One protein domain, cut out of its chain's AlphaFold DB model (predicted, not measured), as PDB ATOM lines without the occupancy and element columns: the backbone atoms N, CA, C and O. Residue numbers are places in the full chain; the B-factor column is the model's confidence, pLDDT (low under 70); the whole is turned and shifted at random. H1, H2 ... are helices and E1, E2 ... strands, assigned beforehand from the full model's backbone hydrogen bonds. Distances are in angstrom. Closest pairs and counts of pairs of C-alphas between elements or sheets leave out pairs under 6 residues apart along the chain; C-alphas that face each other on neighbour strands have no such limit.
ATOM      1  N   VAL A 106     271.738 199.696 163.401       86.44
ATOM      2  CA  VAL A 106     270.685 199.350 164.372       86.44
ATOM      3  C   VAL A 106     270.563 200.428 165.448       86.44
ATOM      4  O   VAL A 106     269.457 200.885 165.737       86.44
ATOM      5  N   GLN A 107     271.689 200.892 166.001       86.75
ATOM      6  CA  GLN A 107     271.697 201.998 166.962       86.75
ATOM      7  C   GLN A 107     271.133 203.281 166.353       86.75
ATOM      8  O   GLN A 107     270.310 203.948 166.974       86.75
ATOM      9  N   LEU A 108     271.502 203.596 165.114       85.00
ATOM     10  CA  LEU A 108     271.021 204.791 164.443       85.00
ATOM     11  C   LEU A 108     269.517 204.733 164.166       85.00
ATOM     12  O   LEU A 108     268.811 205.710 164.407       85.00
ATOM     13  N   ARG A 109     268.997 203.583 163.724       87.00
ATOM     14  CA  ARG A 109     267.555 203.380 163.539       87.00
ATOM     15  C   ARG A 109     266.793 203.490 164.858       87.00
ATOM     16  O   ARG A 109     265.712 204.086 164.892       87.00
ATOM     17  N   ARG A 110     267.349 202.941 165.938       88.44
ATOM     18  CA  ARG A 110     266.800 203.059 167.292       88.44
ATOM     19  C   ARG A 110     266.718 204.522 167.728       88.44
ATOM     20  O   ARG A 110     265.665 204.965 168.181       88.44
ATOM     21  N   ASP A 111     267.802 205.275 167.573       85.38
ATOM     22  CA  ASP A 111     267.865 206.680 167.982       85.38
ATOM     23  C   ASP A 111     266.933 207.558 167.140       85.38
ATOM     24  O   ASP A 111     266.220 208.400 167.685       85.38
ATOM     25  N   LEU A 112     266.851 207.308 165.830       83.38
ATOM     26  CA  LEU A 112     265.876 207.959 164.952       83.38
ATOM     27  C   LEU A 112     264.432 207.663 165.376       83.38
ATOM     28  O   LEU A 112     263.618 208.582 165.420       83.38
ATOM     29  N   GLY A 113     264.125 206.416 165.746       81.94
ATOM     30  CA  GLY A 113     262.807 206.036 166.264       81.94
ATOM     31  C   GLY A 113     262.445 206.784 167.547       81.94
ATOM     32  O   GLY A 113     261.341 207.312 167.660       81.94
ATOM     33  N   LYS A 114     263.401 206.915 168.478       83.19
ATOM     34  CA  LYS A 114     263.229 207.691 169.719       83.19
ATOM     35  C   LYS A 114     263.006 209.175 169.463       83.19
ATOM     36  O   LYS A 114     262.181 209.787 170.131       83.19
ATOM     37  N   LEU A 115     263.759 209.762 168.533       80.88
ATOM     38  CA  LEU A 115     263.650 211.185 168.201       80.88
ATOM     39  C   LEU A 115     262.336 211.519 167.493       80.88
ATOM     40  O   LEU A 115     261.802 212.607 167.690       80.88
ATOM     41  N   ALA A 116     261.836 210.599 166.670       77.69
ATOM     42  CA  ALA A 116     260.601 210.771 165.917       77.69
ATOM     43  C   ALA A 116     259.339 210.349 166.692       77.69
ATOM     44  O   ALA A 116     258.243 210.555 166.179       77.69
ATOM     45  N   ASP A 117     259.487 209.748 167.883       78.12
ATOM     46  CA  ASP A 117     258.409 209.047 168.605       78.12
ATOM     47  C   ASP A 117     257.630 208.088 167.679       78.12
ATOM     48  O   ASP A 117     256.403 207.993 167.707       78.12
ATOM     49  N   TRP A 118     258.367 207.423 166.781       75.88
ATOM     50  CA  TRP A 118     257.803 206.600 165.717       75.88
ATOM     51  C   TRP A 118     257.917 205.118 166.085       75.88
ATOM     52  O   TRP A 118     259.029 204.570 166.033       75.88
ATOM     53  N   PRO A 119     256.806 204.440 166.424       69.31
ATOM     54  CA  PRO A 119     256.817 202.994 166.590       69.31
ATOM     55  C   PRO A 119     257.087 202.345 165.229       69.31
ATOM     56  O   PRO A 119     256.382 202.605 164.253       69.31
ATOM     57  N   GLY A 120     258.145 201.538 165.138       70.94
ATOM     58  CA  GLY A 120     258.432 200.760 163.940       70.94
ATOM     59  C   GLY A 120     257.282 199.818 163.583       70.94
ATOM     60  O   GLY A 120     256.496 199.401 164.433       70.94
ATOM     61  N   MET A 121     257.200 199.432 162.308       77.44
ATOM     62  CA  MET A 121     256.243 198.412 161.855       77.44
ATOM     63  C   MET A 121     256.402 197.097 162.627       77.44
ATOM     64  O   MET A 121     255.424 196.392 162.834       77.44
ATOM     65  N   ALA A 122     257.622 196.800 163.081       85.25
ATOM     66  CA  ALA A 122     257.944 195.613 163.857       85.25
ATOM     67  C   ALA A 122     257.705 195.770 165.369       85.25
ATOM     68  O   ALA A 122     258.087 194.888 166.135       85.25
ATOM     69  N   SER A 123     257.122 196.879 165.839       85.00
ATOM     70  CA  SER A 123     257.096 197.186 167.273       85.00
ATOM     71  C   SER A 123     256.253 196.202 168.075       85.00
ATOM     72  O   SER A 123     256.623 195.856 169.196       85.00
ATOM     73  N   GLN A 124     255.137 195.712 167.526       85.56
ATOM     74  CA  GLN A 124     254.307 194.726 168.227       85.56
ATOM     75  C   GLN A 124     255.024 193.378 168.340       85.56
ATOM     76  O   GLN A 124     255.068 192.770 169.413       85.56
ATOM     77  N   GLU A 125     255.655 192.943 167.256       87.06
ATOM     78  CA  GLU A 125     256.462 191.732 167.183       87.06
ATOM     79  C   GLU A 125     257.692 191.836 168.090       87.06
ATOM     80  O   GLU A 125     258.033 190.872 168.781       87.06
ATOM     81  N   ALA A 126     258.316 193.012 168.164       87.88
ATOM     82  CA  ALA A 126     259.436 193.294 169.048       87.88
ATOM     83  C   ALA A 126     259.024 193.227 170.521       87.88
ATOM     84  O   ALA A 126     259.720 192.595 171.314       87.88
ATOM     85  N   ILE A 127     257.872 193.798 170.894       86.50
ATOM     86  CA  ILE A 127     257.322 193.707 172.258       86.50
ATOM     87  C   ILE A 127     257.029 192.249 172.622       86.50
ATOM     88  O   ILE A 127     257.374 191.803 173.719       86.50
ATOM     89  N   SER A 128     256.396 191.500 171.717       88.75
ATOM     90  CA  SER A 128     256.072 190.090 171.946       88.75
ATOM     91  C   SER A 128     257.339 189.249 172.119       88.75
ATOM     92  O   SER A 128     257.438 188.460 173.059       88.75
ATOM     93  N   THR A 129     258.330 189.453 171.250       88.62
ATOM     94  CA  THR A 129     259.627 188.763 171.301       88.62
ATOM     95  C   THR A 129     260.391 189.110 172.575       88.62
ATOM     96  O   THR A 129     260.857 188.209 173.269       88.62
ATOM     97  N   ALA A 130     260.463 190.393 172.935       88.19
ATOM     98  CA  ALA A 130     261.100 190.844 174.168       88.19
ATOM     99  C   ALA A 130     260.468 190.174 175.393       88.19
ATOM    100  O   ALA A 130     261.181 189.596 176.207       88.19
ATOM    101  N   ARG A 131     259.132 190.149 175.471       87.25
ATOM    102  CA  ARG A 131     258.409 189.490 176.566       87.25
ATOM    103  C   ARG A 131     258.682 187.987 176.621       87.25
ATOM    104  O   ARG A 131     258.858 187.442 177.705       87.25
ATOM    105  N   ALA A 132     258.707 187.307 175.477       88.44
ATOM    106  CA  ALA A 132     259.018 185.878 175.431       88.44
ATOM    107  C   ALA A 132     260.436 185.593 175.951       88.44
ATOM    108  O   ALA A 132     260.632 184.639 176.704       88.44
ATOM    109  N   ILE A 133     261.405 186.444 175.601       86.31
ATOM    110  CA  ILE A 133     262.784 186.341 176.087       86.31
ATOM    111  C   ILE A 133     262.859 186.625 177.591       86.31
ATOM    112  O   ILE A 133     263.516 185.876 178.305       86.31
ATOM    113  N   GLU A 134     262.171 187.655 178.088       86.56
ATOM    114  CA  GLU A 134     262.091 187.961 179.525       86.56
ATOM    115  C   GLU A 134     261.556 186.761 180.319       86.56
ATOM    116  O   GLU A 134     262.201 186.322 181.269       86.56
ATOM    117  N   ILE A 135     260.447 186.161 179.869       86.25
ATOM    118  CA  ILE A 135     259.857 184.966 180.492       86.25
ATOM    119  C   ILE A 135     260.843 183.791 180.477       86.25
ATOM    120  O   ILE A 135     261.013 183.111 181.487       86.25
ATOM    121  N   ALA A 136     261.507 183.547 179.345       86.06
ATOM    122  CA  ALA A 136     262.475 182.460 179.228       86.06
ATOM    123  C   ALA A 136     263.686 182.666 180.151       86.06
ATOM    124  O   ALA A 136     264.148 181.717 180.783       86.06
ATOM    125  N   LEU A 137     264.190 183.897 180.256       78.94
ATOM    126  CA  LEU A 137     265.291 184.241 181.155       78.94
ATOM    127  C   LEU A 137     264.900 184.080 182.624       78.94
ATOM    128  O   LEU A 137     265.720 183.634 183.427       78.94
ATOM    129  N   ASP A 138     263.659 184.412 182.974       80.31
ATOM    130  CA  ASP A 138     263.144 184.223 184.325       80.31
ATOM    131  C   ASP A 138     263.042 182.738 184.690       80.31
ATOM    132  O   ASP A 138     263.543 182.346 185.747       80.31
ATOM    133  N   GLU A 139     262.536 181.894 183.790       82.75
ATOM    134  CA  GLU A 139     262.473 180.440 183.996       82.75
ATOM    135  C   GLU A 139     263.873 179.807 184.108       82.75
ATOM    136  O   GLU A 139     264.158 179.031 185.025       82.75
ATOM    137  N   LEU A 140     264.793 180.189 183.213       74.38
ATOM    138  CA  LEU A 140     266.174 179.690 183.212       74.38
ATOM    139  C   LEU A 140     266.952 180.120 184.461       74.38
ATOM    140  O   LEU A 140     267.827 179.400 184.943       74.38
ATOM    141  N   SER A 141     266.628 181.276 185.032       66.19
ATOM    142  CA  SER A 141     267.268 181.732 186.266       66.19
ATOM    143  C   SER A 141     266.854 180.958 187.512       66.19
ATOM    144  O   SER A 141     267.576 180.973 188.503       66.19
ATOM    145  N   GLY A 142     265.713 180.263 187.472       62.66
ATOM    146  CA  GLY A 142     265.338 179.313 188.517       62.66
ATOM    147  C   GLY A 142     266.137 178.008 188.450       62.66
ATOM    148  O   GLY A 142     266.168 177.266 189.429       62.66
ATOM    149  N   THR A 143     266.776 177.719 187.309       62.09
ATOM    150  CA  THR A 143     267.499 176.464 187.042       62.09
ATOM    151  C   THR A 143     269.020 176.593 187.123       62.09
ATOM    152  O   THR A 143     269.683 175.625 187.494       62.09
ATOM    153  N   PHE A 144     269.585 177.760 186.805       52.34
ATOM    154  CA  PHE A 144     271.015 178.052 186.949       52.34
ATOM    155  C   PHE A 144     271.250 178.901 188.212       52.34
ATOM    156  O   PHE A 144     270.697 179.987 188.310       52.34
ATOM    157  N   GLU A 145     272.036 178.359 189.152       50.84
ATOM    158  CA  GLU A 145     272.397 178.822 190.513       50.84
ATOM    159  C   GLU A 145     272.106 180.272 190.987       50.84
ATOM    160  O   GLU A 145     272.184 181.259 190.255       50.84
ATOM    161  N   GLU A 146     271.903 180.375 192.313       52.97
ATOM    162  CA  GLU A 146     271.626 181.568 193.142       52.97
ATOM    163  C   GLU A 146     272.501 182.814 192.871       52.97
ATOM    164  O   GLU A 146     272.062 183.932 193.163       52.97
ATOM    165  N   ASP A 147     273.680 182.669 192.258       51.94
ATOM    166  CA  ASP A 147     274.613 183.770 191.972       51.94
ATOM    167  C   ASP A 147     274.112 184.753 190.890       51.94
ATOM    168  O   ASP A 147     274.493 185.927 190.885       51.94
ATOM    169  N   LEU A 148     273.198 184.332 190.005       52.28
ATOM    170  CA  LEU A 148     272.550 185.225 189.025       52.28
ATOM    171  C   LEU A 148     271.406 186.061 189.625       52.28
ATOM    172  O   LEU A 148     270.907 186.982 188.975       52.28
ATOM    173  N   GLY A 149     270.960 185.742 190.844       51.62
ATOM    174  CA  GLY A 149     269.781 186.346 191.472       51.62
ATOM    175  C   GLY A 149     270.024 187.694 192.158       51.62
ATOM    176  O   GLY A 149     269.060 188.380 192.501       51.62
ATOM    177  N   GLN A 150     271.287 188.082 192.377       53.69
ATOM    178  CA  GLN A 150     271.642 189.262 193.183       53.69
ATOM    179  C   GLN A 150     272.491 190.307 192.447       53.69
ATOM    180  O   GLN A 150     272.625 191.435 192.929       53.69
ATOM    181  N   ALA A 151     273.029 189.987 191.269       55.97
ATOM    182  CA  ALA A 151     273.816 190.934 190.491       55.97
ATOM    183  C   ALA A 151     272.900 191.937 189.767       55.97
ATOM    184  O   ALA A 151     272.173 191.594 188.837       55.97
ATOM    185  N   THR A 152     272.948 193.204 190.185       61.09
ATOM    186  CA  THR A 152     272.469 194.311 189.346       61.09
ATOM    187  C   THR A 152     273.497 194.516 188.246       61.09
ATOM    188  O   THR A 152     274.656 194.819 188.529       61.09
ATOM    189  N   GLY A 153     273.097 194.318 186.996       70.06
ATOM    190  CA  GLY A 153     274.024 194.345 185.878       70.06
ATOM    191  C   GLY A 153     273.316 194.488 184.544       70.06
ATOM    192  O   GLY A 153     272.124 194.216 184.407       70.06
ATOM    193  N   ARG A 154     274.079 194.930 183.547       75.56
ATOM    194  CA  ARG A 154     273.669 194.884 182.149       75.56
ATOM    195  C   ARG A 154     274.370 193.694 181.519       75.56
ATOM    196  O   ARG A 154     275.599 193.642 181.522       75.56
ATOM    197  N   PHE A 155     273.597 192.759 180.992       79.19
ATOM    198  CA  PHE A 155     274.130 191.700 180.148       79.19
ATOM    199  C   PHE A 155     273.679 191.929 178.714       79.19
ATOM    200  O   PHE A 155     272.689 192.614 178.459       79.19
ATOM    201  N   SER A 156     274.437 191.393 177.771       80.50
ATOM    202  CA  SER A 156     274.102 191.464 176.356       80.50
ATOM    203  C   SER A 156     274.220 190.086 175.739       80.50
ATOM    204  O   SER A 156     275.184 189.372 176.023       80.50
ATOM    205  N   TRP A 157     273.286 189.733 174.865       82.19
ATOM    206  CA  TRP A 157     273.477 188.626 173.935       82.19
ATOM    207  C   TRP A 157     273.781 189.173 172.548       82.19
ATOM    208  O   TRP A 157     273.524 190.339 172.250       82.19
ATOM    209  N   LYS A 158     274.351 188.319 171.702       82.00
ATOM    210  CA  LYS A 158     274.710 188.682 170.338       82.00
ATOM    211  C   LYS A 158     273.976 187.787 169.350       82.00
ATOM    212  O   LYS A 158     273.891 186.582 169.578       82.00
ATOM    213  N   MET A 159     273.474 188.360 168.265       80.94
ATOM    214  CA  MET A 159     272.908 187.620 167.135       80.94
ATOM    215  C   MET A 159     273.834 187.757 165.937       80.94
ATOM    216  O   MET A 159     274.195 188.873 165.570       80.94
ATOM    217  N   GLN A 160     274.211 186.634 165.331       77.25
ATOM    218  CA  GLN A 160     275.023 186.654 164.121       77.25
ATOM    219  C   GLN A 160     274.145 186.935 162.903       77.25
ATOM    220  O   GLN A 160     273.126 186.275 162.706       77.25
ATOM    221  N   ILE A 161     274.575 187.878 162.072       69.06
ATOM    222  CA  ILE A 161     273.976 188.191 160.777       69.06
ATOM    223  C   ILE A 161     275.111 188.224 159.753       69.06
ATOM    224  O   ILE A 161     275.959 189.117 159.763       69.06
ATOM    225  N   GLY A 162     275.180 187.185 158.918       69.00
ATOM    226  CA  GLY A 162     276.305 186.950 158.013       69.00
ATOM    227  C   GLY A 162     277.639 186.860 158.767       69.00
ATOM    228  O   GLY A 162     277.838 185.971 159.601       69.00
ATOM    229  N   SER A 163     278.569 187.773 158.477       69.31
ATOM    230  CA  SER A 163     279.862 187.881 159.173       69.31
ATOM    231  C   SER A 163     279.845 188.800 160.399       69.31
ATOM    232  O   SER A 163     280.846 188.870 161.113       69.31
ATOM    233  N   ASP A 164     278.741 189.504 160.635       73.06
ATOM    234  CA  ASP A 164     278.610 190.535 161.658       73.06
ATOM    235  C   ASP A 164     277.747 190.077 162.838       73.06
ATOM    236  O   ASP A 164     277.045 189.067 162.782       73.06
ATOM    237  N   TRP A 165     277.815 190.825 163.941       79.44
ATOM    238  CA  TRP A 165     277.067 190.545 165.165       79.44
ATOM    239  C   TRP A 165     276.273 191.771 165.595       79.44
ATOM    240  O   TRP A 165     276.832 192.866 165.655       79.44
ATOM    241  N   ILE A 166     275.001 191.570 165.939       81.94
ATOM    242  CA  ILE A 166     274.164 192.570 166.605       81.94
ATOM    243  C   ILE A 166     274.165 192.305 168.102       81.94
ATOM    244  O   ILE A 166     273.881 191.184 168.521       81.94
ATOM    245  N   ASP A 167     274.440 193.338 168.893       85.88
ATOM    246  CA  ASP A 167     274.409 193.277 170.350       85.88
ATOM    247  C   ASP A 167     273.042 193.743 170.869       85.88
ATOM    248  O   ASP A 167     272.620 194.869 170.609       85.88
ATOM    249  N   PHE A 168     272.375 192.886 171.639       86.00
ATOM    250  CA  PHE A 168     271.107 193.178 172.304       86.00
ATOM    251  C   PHE A 168     271.300 193.172 173.811       86.00
ATOM    252  O   PHE A 168     271.875 192.235 174.367       86.00
ATOM    253  N   HIS A 169     270.792 194.197 174.482       85.62
ATOM    254  CA  HIS A 169     271.016 194.405 175.900       85.62
ATOM    255  C   HIS A 169     269.789 194.063 176.738       85.62
ATOM    256  O   HIS A 169     268.638 194.344 176.388       85.62
ATOM    257  N   VAL A 170     270.080 193.532 177.920       83.81
ATOM    258  CA  VAL A 170     269.123 193.322 178.995       83.81
ATOM    259  C   VAL A 170     269.598 194.048 180.226       83.81
ATOM    260  O   VAL A 170     270.757 193.956 180.639       83.81
ATOM    261  N   GLU A 171     268.664 194.751 180.835       84.38
ATOM    262  CA  GLU A 171     268.863 195.413 182.104       84.38
ATOM    263  C   GLU A 171     268.290 194.521 183.199       84.38
ATOM    264  O   GLU A 171     267.096 194.217 183.214       84.38
ATOM    265  N   GLN A 172     269.151 194.070 184.111       77.94
ATOM    266  CA  GLN A 172     268.732 193.315 185.281       77.94
ATOM    267  C   GLN A 172     268.680 194.232 186.500       77.94
ATOM    268  O   GLN A 172     269.697 194.762 186.951       77.94
ATOM    269  N   SER A 173     267.482 194.378 187.059       74.56
ATOM    270  CA  SER A 173     267.220 195.094 188.303       74.56
ATOM    271  C   SER A 173     266.684 194.106 189.340       74.56
ATOM    272  O   SER A 173     265.473 193.921 189.494       74.56
ATOM    273  N   GLY A 174     267.598 193.442 190.052       72.75
ATOM    274  CA  GLY A 174     267.264 192.389 191.013       72.75
ATOM    275  C   GLY A 174     266.664 191.162 190.320       72.75
ATOM    276  O   GLY A 174     267.342 190.505 189.531       72.75
ATOM    277  N   ARG A 175     265.387 190.871 190.607       67.69
ATOM    278  CA  ARG A 175     264.622 189.788 189.956       67.69
ATOM    279  C   ARG A 175     263.975 190.191 188.636       67.69
ATOM    280  O   ARG A 175     263.570 189.313 187.891       67.69
ATOM    281  N   ASN A 176     263.867 191.486 188.353       70.88
ATOM    282  CA  ASN A 176     263.239 191.945 187.123       70.88
ATOM    283  C   ASN A 176     264.304 192.067 186.039       70.88
ATOM    284  O   ASN A 176     265.254 192.842 186.183       70.88
ATOM    285  N   ARG A 177     264.130 191.319 184.955       77.50
ATOM    286  CA  ARG A 177     264.930 191.443 183.737       77.50
ATOM    287  C   ARG A 177     264.102 192.172 182.700       77.50
ATOM    288  O   ARG A 177     262.958 191.806 182.466       77.50
ATOM    289  N   LYS A 178     264.672 193.219 182.117       84.75
ATOM    290  CA  LYS A 178     264.013 194.010 181.087       84.75
ATOM    291  C   LYS A 178     264.851 194.010 179.826       84.75
ATOM    292  O   LYS A 178     265.991 194.476 179.830       84.75
ATOM    293  N   VAL A 179     264.275 193.495 178.755       85.31
ATOM    294  CA  VAL A 179     264.890 193.488 177.433       85.31
ATOM    295  C   VAL A 179     264.635 194.835 176.762       85.31
ATOM    296  O   VAL A 179     263.543 195.404 176.853       85.31
ATOM    297  N   LEU A 180     265.649 195.374 176.083       83.88
ATOM    298  CA  LEU A 180     265.520 196.622 175.337       83.88
ATOM    299  C   LEU A 180     264.734 196.390 174.039       83.88
ATOM    300  O   LEU A 180     265.284 196.078 172.985       83.88
ATOM    301  N   VAL A 181     263.410 196.542 174.142       86.50
ATOM    302  CA  VAL A 181     262.441 196.389 173.041       86.50
ATOM    303  C   VAL A 181     262.816 197.231 171.821       86.50
ATOM    304  O   VAL A 181     262.632 196.799 170.691       86.50
ATOM    305  N   ASP A 182     263.365 198.420 172.049       86.25
ATOM    306  CA  ASP A 182     263.748 199.370 171.007       86.25
ATOM    307  C   ASP A 182     264.947 198.902 170.164       86.25
ATOM    308  O   ASP A 182     265.060 199.282 169.001       86.25
ATOM    309  N   GLU A 183     265.823 198.053 170.707       87.00
ATOM    310  CA  GLU A 183     266.895 197.406 169.936       87.00
ATOM    311  C   GLU A 183     266.339 196.296 169.034       87.00
ATOM    312  O   GLU A 183     266.740 196.177 167.876       87.00
ATOM    313  N   ILE A 184     265.374 195.522 169.543       86.62
ATOM    314  CA  ILE A 184     264.696 194.465 168.782       86.62
ATOM    315  C   ILE A 184     263.830 195.070 167.672       86.62
ATOM    316  O   ILE A 184     263.900 194.612 166.535       86.62
ATOM    317  N   ASP A 185     263.069 196.128 167.965       89.69
ATOM    318  CA  ASP A 185     262.247 196.841 166.978       89.69
ATOM    319  C   ASP A 185     263.095 197.405 165.834       89.69
ATOM    320  O   ASP A 185     262.759 197.218 164.662       89.69
ATOM    321  N   ALA A 186     264.228 198.038 166.157       87.31
ATOM    322  CA  ALA A 186     265.141 198.583 165.159       87.31
ATOM    323  C   ALA A 186     265.740 197.487 164.265       87.31
ATOM    324  O   ALA A 186     265.753 197.634 163.043       87.31
ATOM    325  N   ALA A 187     266.200 196.380 164.855       87.69
ATOM    326  CA  ALA A 187     266.765 195.262 164.106       87.69
ATOM    327  C   ALA A 187     265.721 194.587 163.198       87.69
ATOM    328  O   ALA A 187     265.991 194.350 162.020       87.69
ATOM    329  N   LEU A 188     264.515 194.324 163.711       86.94
ATOM    330  CA  LEU A 188     263.433 193.715 162.934       86.94
ATOM    331  C   LEU A 188     262.923 194.642 161.824       86.94
ATOM    332  O   LEU A 188     262.696 194.178 160.711       86.94
ATOM    333  N   SER A 189     262.787 195.945 162.088       85.62
ATOM    334  CA  SER A 189     262.368 196.924 161.073       85.62
ATOM    335  C   SER A 189     263.369 196.994 159.916       85.62
ATOM    336  O   SER A 189     262.970 196.914 158.754       85.62
ATOM    337  N   LEU A 190     264.674 197.030 160.222       83.38
ATOM    338  CA  LEU A 190     265.733 196.977 159.209       83.38
ATOM    339  C   LEU A 190     265.700 195.671 158.406       83.38
ATOM    340  O   LEU A 190     265.897 195.691 157.191       83.38
ATOM    341  N   TRP A 191     265.425 194.542 159.062       82.62
ATOM    342  CA  TRP A 191     265.333 193.251 158.387       82.62
ATOM    343  C   TRP A 191     264.127 193.174 157.441       82.62
ATOM    344  O   TRP A 191     264.276 192.766 156.289       82.62
ATOM    345  N   ILE A 192     262.951 193.633 157.879       82.19
ATOM    346  CA  ILE A 192     261.743 193.702 157.040       82.19
ATOM    347  C   ILE A 192     261.970 194.636 155.849       82.19
ATOM    348  O   ILE A 192     261.623 194.284 154.720       82.19
ATOM    349  N   TYR A 193     262.573 195.804 156.084       77.06
ATOM    350  CA  TYR A 193     262.917 196.742 155.021       77.06
ATOM    351  C   TYR A 193     263.823 196.090 153.972       77.06
ATOM    352  O   TYR A 193     263.543 196.169 152.777       77.06
ATOM    353  N   HIS A 194     264.859 195.375 154.414       72.69
ATOM    354  CA  HIS A 194     265.752 194.655 153.515       72.69
ATOM    355  C   HIS A 194     265.009 193.602 152.677       72.69
ATOM    356  O   HIS A 194     265.155 193.589 151.457       72.69
ATOM    357  N   ILE A 195     264.158 192.775 153.299       72.56
ATOM    358  CA  ILE A 195     263.343 191.775 152.585       72.56
ATOM    359  C   ILE A 195     262.467 192.452 151.519       72.56
ATOM    360  O   ILE A 195     262.334 191.936 150.408       72.56
ATOM    361  N   LYS A 196     261.881 193.615 151.819       70.12
ATOM    362  CA  LYS A 196     261.076 194.370 150.848       70.12
ATOM    363  C   LYS A 196     261.918 194.906 149.691       70.12
ATOM    364  O   LYS A 196     261.514 194.746 148.543       70.12
ATOM    365  N   CYS A 197     263.092 195.470 149.963       63.84
ATOM    366  CA  CYS A 197     264.008 195.938 148.919       63.84
ATOM    367  C   CYS A 197     264.555 194.801 148.043       63.84
ATOM    368  O   CYS A 197     264.752 195.000 146.848       63.84
ATOM    369  N   ALA A 198     264.782 193.617 148.615       62.12
ATOM    370  CA  ALA A 198     265.249 192.445 147.876       62.12
ATOM    371  C   ALA A 198     264.162 191.862 146.954       62.12
ATOM    372  O   ALA A 198     264.464 191.417 145.850       62.12
ATOM    373  N   ASN A 199     262.898 191.882 147.391       54.00
ATOM    374  CA  ASN A 199     261.768 191.363 146.612       54.00
ATOM    375  C   ASN A 199     261.228 192.362 145.576       54.00
ATOM    376  O   ASN A 199     260.653 191.946 144.574       54.00
ATOM    377  N   HIS A 200     261.425 193.662 145.794       52.50
ATOM    378  CA  HIS A 200     261.108 194.711 144.833       52.50
ATOM    379  C   HIS A 200     262.336 195.603 144.635       52.50
ATOM    380  O   HIS A 200     262.458 196.627 145.318       52.50
ATOM    381  N   PRO A 201     263.246 195.269 143.696       49.06
ATOM    382  CA  PRO A 201     264.180 196.273 143.210       49.06
ATOM    383  C   PRO A 201     263.332 197.445 142.720       49.06
ATOM    384  O   PRO A 201     262.435 197.237 141.906       49.06
ATOM    385  N   MET A 202     263.560 198.643 143.273       48.59
ATOM    386  CA  MET A 202     262.865 199.874 142.888       48.59
ATOM    387  C   MET A 202     262.983 200.069 141.373       48.59
ATOM    388  O   MET A 202     263.929 200.684 140.879       48.59
TER     389      MET A 202
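This is residues 106 to 202 of the 274 residues of an uncharacterized protein of Fusarium sp. AF-6 (UniProt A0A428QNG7). A long ribbon of three antiparallel strands has the long helix H2 beside its short edge strand E3; from E3 the chain goes on into a second long helix, H4, and residues 194 to 202 stick out. H1 crosses the first half of H4, and tiny H3 sits toward the opposite end. The 97 printed residues hold four named helices and three named strands, in the order H1 H2 H3 E1 E2 E3 H4, a mixed class. The whole is loose, radius of gyration of the C-alphas 15.5 A, spanning 54 by 30 by 20 A.

Look first at E1, residues 153 to 161, E2, 164 to 173, and E3, 176 to 179: a meander, each strand the antiparallel neighbour of the one before. In hairpin E1 and E2, N 157 and O 168 are within hydrogen-bond range at 2.9 A; in hairpin E2 and E3, N 173 and O 176 at 2.8 A. H2, residues 123 to 141, only grazes the sheet, with residues 127 to 138; its closest C-alphas to E3 are Ala 130 and Val 179, 5.7 A. H4, residues 181 to 199, only grazes it too, with residues 181 to 187. Its residues 181 to 188 touch residues 123 to 130 of H2 at a steep tilt of 52 degrees, opposite ways, closest at C-alphas 126 and 185, 5.0 A. H1, residues 106 to 116, touches residues 182 to 190 of H4, about perpendicular at 74 degrees, closest at C-alphas 110 and 186, 5.2 A. H3, residues 146 to 149, is close to H2 but not clearly touching, C-alphas 141 and 148 being 6.9 A apart. Every O i to N i+4 pair is within hydrogen-bond range in H1, H2 and H4; H3 is too short for one.

Find C-alpha 106 at (270.685, 199.350, 164.372), where H1 begins. H2 is 26.5 A long, E1 25.8 A and E2 29.3 A. H4, 26.9 A, ends at C-alpha 199, (261.768, 191.363, 146.612).

The C-alphas farthest apart, Glu 146 and Met 202, are 54.2 A apart. The printed part has no cut and no long link. Residues 142 to 147 also stand free. Mean pLDDT of the printed part is 76.7; it is under 70 at 23 residues, among them 141 to 152 and 197 to 202.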